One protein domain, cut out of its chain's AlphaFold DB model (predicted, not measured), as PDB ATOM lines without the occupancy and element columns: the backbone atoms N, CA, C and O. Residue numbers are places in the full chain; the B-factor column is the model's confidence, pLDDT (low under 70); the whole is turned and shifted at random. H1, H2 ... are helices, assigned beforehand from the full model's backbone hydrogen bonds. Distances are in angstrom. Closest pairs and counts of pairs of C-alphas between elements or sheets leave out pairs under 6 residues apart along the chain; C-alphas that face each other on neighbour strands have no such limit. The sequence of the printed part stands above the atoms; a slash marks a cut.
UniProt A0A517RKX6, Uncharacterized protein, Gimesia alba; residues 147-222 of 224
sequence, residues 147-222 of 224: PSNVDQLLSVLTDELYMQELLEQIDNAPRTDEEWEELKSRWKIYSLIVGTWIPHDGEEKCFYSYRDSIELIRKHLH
ATOM      1  N   PRO A 147      62.779  80.214 123.198       64.06
ATOM      2  CA  PRO A 147      62.271  81.161 122.208       64.06
ATOM      3  C   PRO A 147      62.129  82.605 122.725       64.06
ATOM      4  O   PRO A 147      62.309  83.558 121.972       64.06
ATOM      5  N   SER A 148      61.841  82.788 124.017       57.25
ATOM      6  CA  SER A 148      61.650  84.103 124.641       57.25
ATOM      7  C   SER A 148      62.944  84.903 124.859       57.25
ATOM      8  O   SER A 148      62.852  86.107 125.110       57.25
ATOM      9  N   ASN A 149      64.129  84.281 124.769       58.06
ATOM     10  CA  ASN A 149      65.418  84.919 125.073       58.06
ATOM     11  C   ASN A 149      66.394  85.000 123.881       58.06
ATOM     12  O   ASN A 149      67.488  85.547 124.038       58.06
ATOM     13  N   VAL A 150      65.998  84.533 122.689       70.56
ATOM     14  CA  VAL A 150      66.852  84.502 121.486       70.56
ATOM     15  C   VAL A 150      67.421  85.879 121.126       70.56
ATOM     16  O   VAL A 150      68.629  86.000 120.927       70.56
ATOM     17  N   ASP A 151      66.601  86.934 121.112       68.06
ATOM     18  CA  ASP A 151      67.062  88.298 120.801       68.06
ATOM     19  C   ASP A 151      68.154  88.777 121.772       68.06
ATOM     20  O   ASP A 151      69.135  89.418 121.385       68.06
ATOM     21  N   GLN A 152      68.002  88.439 123.053       61.38
ATOM     22  CA  GLN A 152      68.969  88.793 124.080       61.38
ATOM     23  C   GLN A 152      70.257  87.977 123.929       61.38
ATOM     24  O   GLN A 152      71.337  88.553 124.025       61.38
ATOM     25  N   LEU A 153      70.163  86.674 123.648       68.00
ATOM     26  CA  LEU A 153      71.315  85.809 123.380       68.00
ATOM     27  C   LEU A 153      72.141  86.346 122.202       68.00
ATOM     28  O   LEU A 153      73.350  86.541 122.338       68.00
ATOM     29  N   LEU A 154      71.486  86.676 121.084       71.75
ATOM     30  CA  LEU A 154      72.139  87.251 119.903       71.75
ATOM     31  C   LEU A 154      72.792  88.607 120.204       71.75
ATOM     32  O   LEU A 154      73.867  88.899 119.688       71.75
ATOM     33  N   SER A 155      72.197  89.418 121.086       66.62
ATOM     34  CA  SER A 155      72.782  90.703 121.494       66.62
ATOM     35  C   SER A 155      74.068  90.580 122.319       66.62
ATOM     36  O   SER A 155      74.819  91.550 122.414       66.62
ATOM     37  N   VAL A 156      74.330  89.418 122.934       60.59
ATOM     38  CA  VAL A 156      75.566  89.179 123.699       60.59
ATOM     39  C   VAL A 156      76.678  88.637 122.801       60.59
ATOM     40  O   VAL A 156      77.851  88.951 123.013       60.59
ATOM     41  N   LEU A 157      76.319  87.889 121.759       66.94
ATOM     42  CA  LEU A 157      77.244  87.377 120.753       66.94
ATOM     43  C   LEU A 157      77.588  88.479 119.738       66.94
ATOM     44  O   LEU A 157      77.180  88.464 118.586       66.94
ATOM     45  N   THR A 158      78.328  89.486 120.195       63.31
ATOM     46  CA  THR A 158      78.763  90.627 119.360       63.31
ATOM     47  C   THR A 158      80.145  90.435 118.748       63.31
ATOM     48  O   THR A 158      80.535  91.181 117.853       63.31
ATOM     49  N   ASP A 159      80.885  89.443 119.233       69.69
ATOM     50  CA  ASP A 159      82.224  89.108 118.772       69.69
ATOM     51  C   ASP A 159      82.149  88.127 117.588       69.69
ATOM     52  O   ASP A 159      81.417  87.131 117.631       69.69
ATOM     53  N   GLU A 160      82.898  88.427 116.520       74.94
ATOM     54  CA  GLU A 160      82.886  87.676 115.259       74.94
ATOM     55  C   GLU A 160      83.201  86.187 115.451       74.94
ATOM     56  O   GLU A 160      82.601  85.354 114.774       74.94
ATOM     57  N   LEU A 161      84.085  85.845 116.392       75.12
ATOM     58  CA  LEU A 161      84.524  84.476 116.657       75.12
ATOM     59  C   LEU A 161      83.380  83.625 117.225       75.12
ATOM     60  O   LEU A 161      83.160  82.492 116.802       75.12
ATOM     61  N   TYR A 162      82.620  84.185 118.167       73.44
ATOM     62  CA  TYR A 162      81.479  83.501 118.774       73.44
ATOM     63  C   TYR A 162      80.279  83.451 117.825       73.44
ATOM     64  O   TYR A 162      79.534  82.474 117.822       73.44
ATOM     65  N   MET A 163      80.106  84.477 116.989       81.81
ATOM     66  CA  MET A 163      79.097  84.441 115.934       81.81
ATOM     67  C   MET A 163      79.414  83.383 114.881       81.81
ATOM     68  O   MET A 163      78.505  82.674 114.464       81.81
ATOM     69  N   GLN A 164      80.675  83.220 114.478       83.38
ATOM     70  CA  GLN A 164      81.071  82.172 113.534       83.38
ATOM     71  C   GLN A 164      80.737  80.774 114.055       83.38
ATOM     72  O   GLN A 164      80.160  79.966 113.335       83.38
ATOM     73  N   GLU A 165      81.043  80.528 115.323       84.50
ATOM     74  CA  GLU A 165      80.743  79.267 115.989       84.50
ATOM     75  C   GLU A 165      79.228  79.029 116.117       84.50
ATOM     76  O   GLU A 165      78.745  77.934 115.833       84.50
ATOM     77  N   LEU A 166      78.447  80.058 116.479       83.75
ATOM     78  CA  LEU A 166      76.981  79.969 116.483       83.75
ATOM     79  C   LEU A 166      76.466  79.570 115.100       83.75
ATOM     80  O   LEU A 166      75.658  78.655 114.976       83.75
ATOM     81  N   LEU A 167      76.940  80.252 114.062       87.88
ATOM     82  CA  LEU A 167      76.548  80.000 112.682       87.88
ATOM     83  C   LEU A 167      76.867  78.560 112.254       87.88
ATOM     84  O   LEU A 167      76.010  77.919 111.649       87.88
ATOM     85  N   GLU A 168      78.040  78.032 112.614       87.50
ATOM     86  CA  GLU A 168      78.421  76.640 112.351       87.50
ATOM     87  C   GLU A 168      77.490  75.645 113.060       87.50
ATOM     88  O   GLU A 168      77.026  74.683 112.448       87.50
ATOM     89  N   GLN A 169      77.146  75.885 114.327       84.31
ATOM     90  CA  GLN A 169      76.227  75.008 115.062       84.31
ATOM     91  C   GLN A 169      74.799  75.051 114.509       84.31
ATOM     92  O   GLN A 169      74.149  74.012 114.406       84.31
ATOM     93  N   ILE A 170      74.319  76.228 114.101       88.69
ATOM     94  CA  ILE A 170      72.995  76.394 113.486       88.69
ATOM     95  C   ILE A 170      72.920  75.715 112.111       88.69
ATOM     96  O   ILE A 170      71.905  75.084 111.787       88.69
ATOM     97  N   ASP A 171      73.984  75.819 111.314       87.38
ATOM     98  CA  ASP A 171      74.065  75.193 109.992       87.38
ATOM     99  C   ASP A 171      74.107  73.660 110.096       87.38
ATOM    100  O   ASP A 171      73.503  72.981 109.264       87.38
ATOM    101  N   ASN A 172      74.757  73.133 111.140       87.06
ATOM    102  CA  ASN A 172      74.877  71.700 111.419       87.06
ATOM    103  C   ASN A 172      73.692  71.105 112.204       87.06
ATOM    104  O   ASN A 172      73.621  69.884 112.365       87.06
ATOM    105  N   ALA A 173      72.780  71.929 112.724       86.25
ATOM    106  CA  ALA A 173      71.620  71.437 113.462       86.25
ATOM    107  C   ALA A 173      70.622  70.705 112.531       86.25
ATOM    108  O   ALA A 173      70.554  71.011 111.337       86.25
ATOM    109  N   PRO A 174      69.802  69.775 113.054       90.44
ATOM    110  CA  PRO A 174      68.798  69.059 112.262       90.44
ATOM    111  C   PRO A 174      67.863  69.994 111.480       90.44
ATOM    112  O   PRO A 174      67.530  71.078 111.960       90.44
ATOM    113  N   ARG A 175      67.435  69.594 110.279       89.19
ATOM    114  CA  ARG A 175      66.508  70.360 109.417       89.19
ATOM    115  C   ARG A 175      65.201  69.620 109.155       89.19
ATOM    116  O   ARG A 175      64.197  70.240 108.817       89.19
ATOM    117  N   THR A 176      65.202  68.303 109.305       91.31
ATOM    118  CA  THR A 176      64.036  67.442 109.098       91.31
ATOM    119  C   THR A 176      63.549  66.840 110.414       91.31
ATOM    120  O   THR A 176      64.314  66.698 111.368       91.31
ATOM    121  N   ASP A 177      62.271  66.456 110.473       89.19
ATOM    122  CA  ASP A 177      61.704  65.791 111.656       89.19
ATOM    123  C   ASP A 177      62.434  64.482 111.999       89.19
ATOM    124  O   ASP A 177      62.594  64.158 113.172       89.19
ATOM    125  N   GLU A 178      62.921  63.753 110.990       91.19
ATOM    126  CA  GLU A 178      63.678  62.510 111.180       91.19
ATOM    127  C   GLU A 178      65.028  62.764 111.869       91.19
ATOM    128  O   GLU A 178      65.353  62.104 112.857       91.19
ATOM    129  N   GLU A 179      65.773  63.779 111.424       88.94
ATOM    130  CA  GLU A 179      67.036  64.187 112.056       88.94
ATOM    131  C   GLU A 179      66.815  64.709 113.489       88.94
ATOM    132  O   GLU A 179      67.632  64.467 114.383       88.94
ATOM    133  N   TRP A 180      65.699  65.406 113.737       87.25
ATOM    134  CA  TRP A 180      65.325  65.852 115.080       87.25
ATOM    135  C   TRP A 180      65.034  64.664 116.008       87.25
ATOM    136  O   TRP A 180      65.512  64.644 117.144       87.25
ATOM    137  N   GLU A 181      64.312  63.644 115.546       84.81
ATOM    138  CA  GLU A 181      64.047  62.439 116.345       84.81
ATOM    139  C   GLU A 181      65.314  61.604 116.606       84.81
ATOM    140  O   GLU A 181      65.487  61.048 117.700       84.81
ATOM    141  N   GLU A 182      66.251  61.564 115.654       85.12
ATOM    142  CA  GLU A 182      67.567  60.956 115.866       85.12
ATOM    143  C   GLU A 182      68.352  61.704 116.957       85.12
ATOM    144  O   GLU A 182      68.879  61.087 117.892       85.12
ATOM    145  N   LEU A 183      68.377  63.041 116.904       83.19
ATOM    146  CA  LEU A 183      69.033  63.865 117.921       83.19
ATOM    147  C   LEU A 183      68.394  63.685 119.305       83.19
ATOM    148  O   LEU A 183      69.115  63.507 120.290       83.19
ATOM    149  N   LYS A 184      67.058  63.659 119.386       80.38
ATOM    150  CA  LYS A 184      66.311  63.397 120.629       80.38
ATOM    151  C   LYS A 184      66.695  62.051 121.235       80.38
ATOM    152  O   LYS A 184      66.895  61.932 122.444       80.38
ATOM    153  N   SER A 185      66.831  61.030 120.390       78.19
ATOM    154  CA  SER A 185      67.243  59.689 120.802       78.19
ATOM    155  C   SER A 185      68.677  59.674 121.337       78.19
ATOM    156  O   SER A 185      68.942  59.049 122.364       78.19
ATOM    157  N   ARG A 186      69.595  60.422 120.710       74.94
ATOM    158  CA  ARG A 186      70.964  60.607 121.216       74.94
ATOM    159  C   ARG A 186      70.988  61.335 122.559       74.94
ATOM    160  O   ARG A 186      71.699  60.895 123.456       74.94
ATOM    161  N   TRP A 187      70.200  62.398 122.727       71.69
ATOM    162  CA  TRP A 187      70.094  63.141 123.991       71.69
ATOM    163  C   TRP A 187      69.646  62.247 125.150       71.69
ATOM    164  O   TRP A 187      70.280  62.261 126.202       71.69
ATOM    165  N   LYS A 188      68.644  61.386 124.923       66.62
ATOM    166  CA  LYS A 188      68.211  60.373 125.902       66.62
ATOM    167  C   LYS A 188      69.328  59.397 126.284       66.62
ATOM    168  O   LYS A 188      69.415  58.969 127.427       66.62
ATOM    169  N   ILE A 189      70.187  59.012 125.339       65.06
ATOM    170  CA  ILE A 189      71.329  58.129 125.626       65.06
ATOM    171  C   ILE A 189      72.384  58.871 126.459       65.06
ATOM    172  O   ILE A 189      72.919  58.305 127.411       65.06
ATOM    173  N   TYR A 190      72.673  60.133 126.136       60.22
ATOM    174  CA  TYR A 190      73.638  60.934 126.888       60.22
ATOM    175  C   TYR A 190      73.180  61.210 128.324       60.22
ATOM    176  O   TYR A 190      74.002  61.107 129.236       60.22
ATOM    177  N   SER A 191      71.894  61.482 128.557       55.69
ATOM    178  CA  SER A 191      71.397  61.729 129.915       55.69
ATOM    179  C   SER A 191      71.509  60.501 130.825       55.69
ATOM    180  O   SER A 191      71.854  60.631 132.002       55.69
ATOM    181  N   LEU A 192      71.358  59.296 130.266       52.75
ATOM    182  CA  LEU A 192      71.574  58.029 130.976       52.75
ATOM    183  C   LEU A 192      73.046  57.775 131.350       52.75
ATOM    184  O   LEU A 192      73.312  57.098 132.341       52.75
ATOM    185  N   ILE A 193      74.001  58.287 130.566       51.94
ATOM    186  CA  ILE A 193      75.443  58.046 130.757       51.94
ATOM    187  C   ILE A 193      76.065  59.060 131.724       51.94
ATOM    188  O   ILE A 193      76.945  58.701 132.506       51.94
ATOM    189  N   VAL A 194      75.635  60.325 131.672       47.06
ATOM    190  CA  VAL A 194      76.302  61.433 132.381       47.06
ATOM    191  C   VAL A 194      75.716  61.675 133.783       47.06
ATOM    192  O   VAL A 194      76.293  62.415 134.574       47.06
ATOM    193  N   GLY A 195      74.620  61.003 134.157       38.06
ATOM    194  CA  GLY A 195      74.081  61.052 135.523       38.06
ATOM    195  C   GLY A 195      73.604  62.443 135.958       38.06
ATOM    196  O   GLY A 195      73.540  62.735 137.155       38.06
ATOM    197  N   THR A 196      73.287  63.320 135.006       37.22
ATOM    198  CA  THR A 196      72.736  64.646 135.281       37.22
ATOM    199  C   THR A 196      71.308  64.517 135.806       37.22
ATOM    200  O   THR A 196      70.439  63.940 135.160       37.22
ATOM    201  N   TRP A 197      71.098  65.049 137.012       35.78
ATOM    202  CA  TRP A 197      69.850  65.106 137.774       35.78
ATOM    203  C   TRP A 197      68.744  65.906 137.059       35.78
ATOM    204  O   TRP A 197      68.422  67.024 137.458       35.78
ATOM    205  N   ILE A 198      68.129  65.350 136.017       36.94
ATOM    206  CA  ILE A 198      66.940  65.945 135.395       36.94
ATOM    207  C   ILE A 198      65.850  64.864 135.299       36.94
ATOM    208  O   ILE A 198      66.102  63.789 134.759       36.94
ATOM    209  N   PRO A 199      64.642  65.082 135.857       33.09
ATOM    210  CA  PRO A 199      63.526  64.147 135.710       33.09
ATOM    211  C   PRO A 199      63.176  63.934 134.228       33.09
ATOM    212  O   PRO A 199      63.181  64.895 133.464       33.09
ATOM    213  N   HIS A 200      62.796  62.711 133.842       40.59
ATOM    214  CA  HIS A 200      62.462  62.316 132.458       40.59
ATOM    215  C   HIS A 200      61.495  63.271 131.715       40.59
ATOM    216  O   HIS A 200      61.622  63.443 130.506       40.59
ATOM    217  N   ASP A 201      60.565  63.921 132.426       38.38
ATOM    218  CA  ASP A 201      59.603  64.880 131.849       38.38
ATOM    219  C   ASP A 201      60.197  66.283 131.597       38.38
ATOM    220  O   ASP A 201      59.640  67.079 130.839       38.38
ATOM    221  N   GLY A 202      61.320  66.612 132.245       44.97
ATOM    222  CA  GLY A 202      62.073  67.846 132.020       44.97
ATOM    223  C   GLY A 202      62.835  67.811 130.696       44.97
ATOM    224  O   GLY A 202      62.798  68.782 129.951       44.97
ATOM    225  N   GLU A 203      63.429  66.667 130.349       58.56
ATOM    226  CA  GLU A 203      64.250  66.494 129.140       58.56
ATOM    227  C   GLU A 203      63.472  66.720 127.841       58.56
ATOM    228  O   GLU A 203      63.992  67.303 126.893       58.56
ATOM    229  N   GLU A 204      62.212  66.282 127.789       61.06
ATOM    230  CA  GLU A 204      61.392  66.434 126.589       61.06
ATOM    231  C   GLU A 204      61.008  67.899 126.345       61.06
ATOM    232  O   GLU A 204      61.111  68.386 125.220       61.06
ATOM    233  N   LYS A 205      60.645  68.634 127.403       60.38
ATOM    234  CA  LYS A 205      60.390  70.080 127.308       60.38
ATOM    235  C   LYS A 205      61.653  70.855 126.948       60.38
ATOM    236  O   LYS A 205      61.588  71.765 126.123       60.38
ATOM    237  N   CYS A 206      62.792  70.464 127.515       63.38
ATOM    238  CA  CYS A 206      64.088  71.047 127.192       63.38
ATOM    239  C   CYS A 206      64.461  70.832 125.724       63.38
ATOM    240  O   CYS A 206      64.920  71.762 125.067       63.38
ATOM    241  N   PHE A 207      64.216  69.634 125.193       72.88
ATOM    242  CA  PHE A 207      64.489  69.313 123.799       72.88
ATOM    243  C   PHE A 207      63.619  70.121 122.827       72.88
ATOM    244  O   PHE A 207      64.135  70.671 121.857       72.88
ATOM    245  N   TYR A 208      62.310  70.229 123.081       75.31
ATOM    246  CA  TYR A 208      61.444  71.038 122.218       75.31
ATOM    247  C   TYR A 208      61.774  72.530 122.308       75.31
ATOM    248  O   TYR A 208      61.793  73.201 121.283       75.31
ATOM    249  N   SER A 209      62.137  73.029 123.491       69.56
ATOM    250  CA  SER A 209      62.580  74.421 123.654       69.56
ATOM    251  C   SER A 209      63.890  74.698 122.911       69.56
ATOM    252  O   SER A 209      64.017  75.734 122.260       69.56
ATOM    253  N   TYR A 210      64.835  73.752 122.935       76.12
ATOM    254  CA  TYR A 210      66.053  73.800 122.124       76.12
ATOM    255  C   TYR A 210      65.726  73.827 120.626       76.12
ATOM    256  O   TYR A 210      66.191  74.716 119.915       76.12
ATOM    257  N   ARG A 211      64.875  72.906 120.152       83.62
ATOM    258  CA  ARG A 211      64.430  72.850 118.752       83.62
ATOM    259  C   ARG A 211      63.801  74.172 118.313       83.62
ATOM    260  O   ARG A 211      64.237  74.751 117.322       83.62
ATOM    261  N   ASP A 212      62.824  74.671 119.065       80.94
ATOM    262  CA  ASP A 212      62.120  75.915 118.746       80.94
ATOM    263  C   ASP A 212      63.074  77.119 118.735       80.94
ATOM    264  O   ASP A 212      62.940  78.016 117.902       80.94
ATOM    265  N   SER A 213      64.078  77.121 119.614       74.81
ATOM    266  CA  SER A 213      65.104  78.168 119.659       74.81
ATOM    267  C   SER A 213      66.042  78.119 118.459       74.81
ATOM    268  O   SER A 213      66.339  79.165 117.891       74.81
ATOM    269  N   ILE A 214      66.476  76.930 118.031       84.12
ATOM    270  CA  ILE A 214      67.292  76.752 116.820       84.12
ATOM    271  C   ILE A 214      66.545  77.276 115.591       84.12
ATOM    272  O   ILE A 214      67.106  78.051 114.815       84.12
ATOM    273  N   GLU A 215      65.274  76.906 115.433       87.25
ATOM    274  CA  GLU A 215      64.452  77.368 114.310       87.25
ATOM    275  C   GLU A 215      64.224  78.887 114.358       87.25
ATOM    276  O   GLU A 215      64.307  79.580 113.339       87.25
ATOM    277  N   LEU A 216      64.013  79.449 115.552       83.00
ATOM    278  CA  LEU A 216      63.873  80.892 115.727       83.00
ATOM    279  C   LEU A 216      65.179  81.638 115.406       83.00
ATOM    280  O   LEU A 216      65.146  82.661 114.719       83.00
ATOM    281  N   ILE A 217      66.331  81.115 115.835       83.31
ATOM    282  CA  ILE A 217      67.653  81.671 115.513       83.31
ATOM    283  C   ILE A 217      67.907  81.615 114.000       83.31
ATOM    284  O   ILE A 217      68.331  82.620 113.426       83.31
ATOM    285  N   ARG A 218      67.595  80.498 113.322       89.12
ATOM    286  CA  ARG A 218      67.688  80.394 111.850       89.12
ATOM    287  C   ARG A 218      66.891  81.482 111.159       89.12
ATOM    288  O   ARG A 218      67.403  82.135 110.251       89.12
ATOM    289  N   LYS A 219      65.663  81.710 111.618       86.81
ATOM    290  CA  LYS A 219      64.795  82.754 111.081       86.81
ATOM    291  C   LYS A 219      65.375  84.154 111.298       86.81
ATOM    292  O   LYS A 219      65.388  84.949 110.360       86.81
ATOM    293  N   HIS A 220      65.883  84.452 112.498       83.50
ATOM    294  CA  HIS A 220      66.519  85.740 112.806       83.50
ATOM    295  C   HIS A 220      67.777  86.001 111.975       83.50
ATOM    296  O   HIS A 220      68.023  87.135 111.573       83.50
ATOM    297  N   LEU A 221      68.561  84.957 111.712       85.00
ATOM    298  CA  LEU A 221      69.806  85.043 110.952       85.00
ATOM    299  C   LEU A 221      69.613  84.808 109.443       85.00
ATOM    300  O   LEU A 221      70.594  84.808 108.703       85.00
ATOM    301  N   HIS A 222      68.369  84.625 108.982       85.94
ATOM    302  CA  HIS A 222      68.007  84.344 107.587       85.94
ATOM    303  C   HIS A 222      68.716  83.113 106.990       85.94
ATOM    304  O   HIS A 222      69.277  83.180 105.895       85.94
TER     305      HIS A 222
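Overview. This is residues 147 to 222 of the 224 residues of an uncharacterized protein of Gimesia alba (UniProt A0A517RKX6). One long helix, H4, runs along the domain, and three further helices meet it at wide angles: H3 crosses it along residues 203 to 211, while H1 and H2 meet it further on, along residues 213 to 218. The contacts are few and the frame is open, and residues 192 to 199 stick out. The 76 printed residues hold four named helices, H1, H2, H3 and H4 in that order, and no named strand; the class is all helix. The whole is only just loose, close to compact, with a radius of gyration of the C-alphas of 13.9 A and spans of 35 by 26 by 22 A.

Along the chain. H1 is residues 150 to 156, beginning at C-alpha 150 (66.852, 84.502, 121.486). H2 is residues 160 to 172, 18.3 A long. H3 is residues 177 to 194, 25.7 A long. H4 is residues 200 to 220, 30.8 A long, ending at C-alpha 220 (66.519, 85.740, 112.806).

Arrangement. H4 is the hub, and it only just touches each of H1, H2 and H3, with 3 pairs of C-alphas within 8 A in each case. H1 only just touches H4, closest at the C-alphas of Val 150 and Ile 217, 6.7 A; at 71 degrees they are only just about perpendicular. H2 only just touches H4 with residue 170 alone, the closest C-alphas being those of Ile 170 and Ile 214, 6.6 A, at a steep tilt of 67 degrees, opposite ways. H3 only just touches H4 with residues 180 to 188 alone, closest at the C-alphas of Lys 184 and Phe 207, 7.0 A, at a steep tilt of 47 degrees, opposite ways. H1 and H3 are apart, as are H2 and H3; H1 and H2 are only just apart, at 8.5 A. In H1, H2 and H3 every O i to N i+4 pair is within hydrogen-bond range; in H4, 15 of 17 are.

Size, cuts and confidence. The two C-alphas farthest apart, those of Gly 195 and His 222, are 36.9 A apart. The printed part has no cut, and its three links are tight. The mean pLDDT of the printed part is 71.7, with 31 residues under 70, among them 188 to 206.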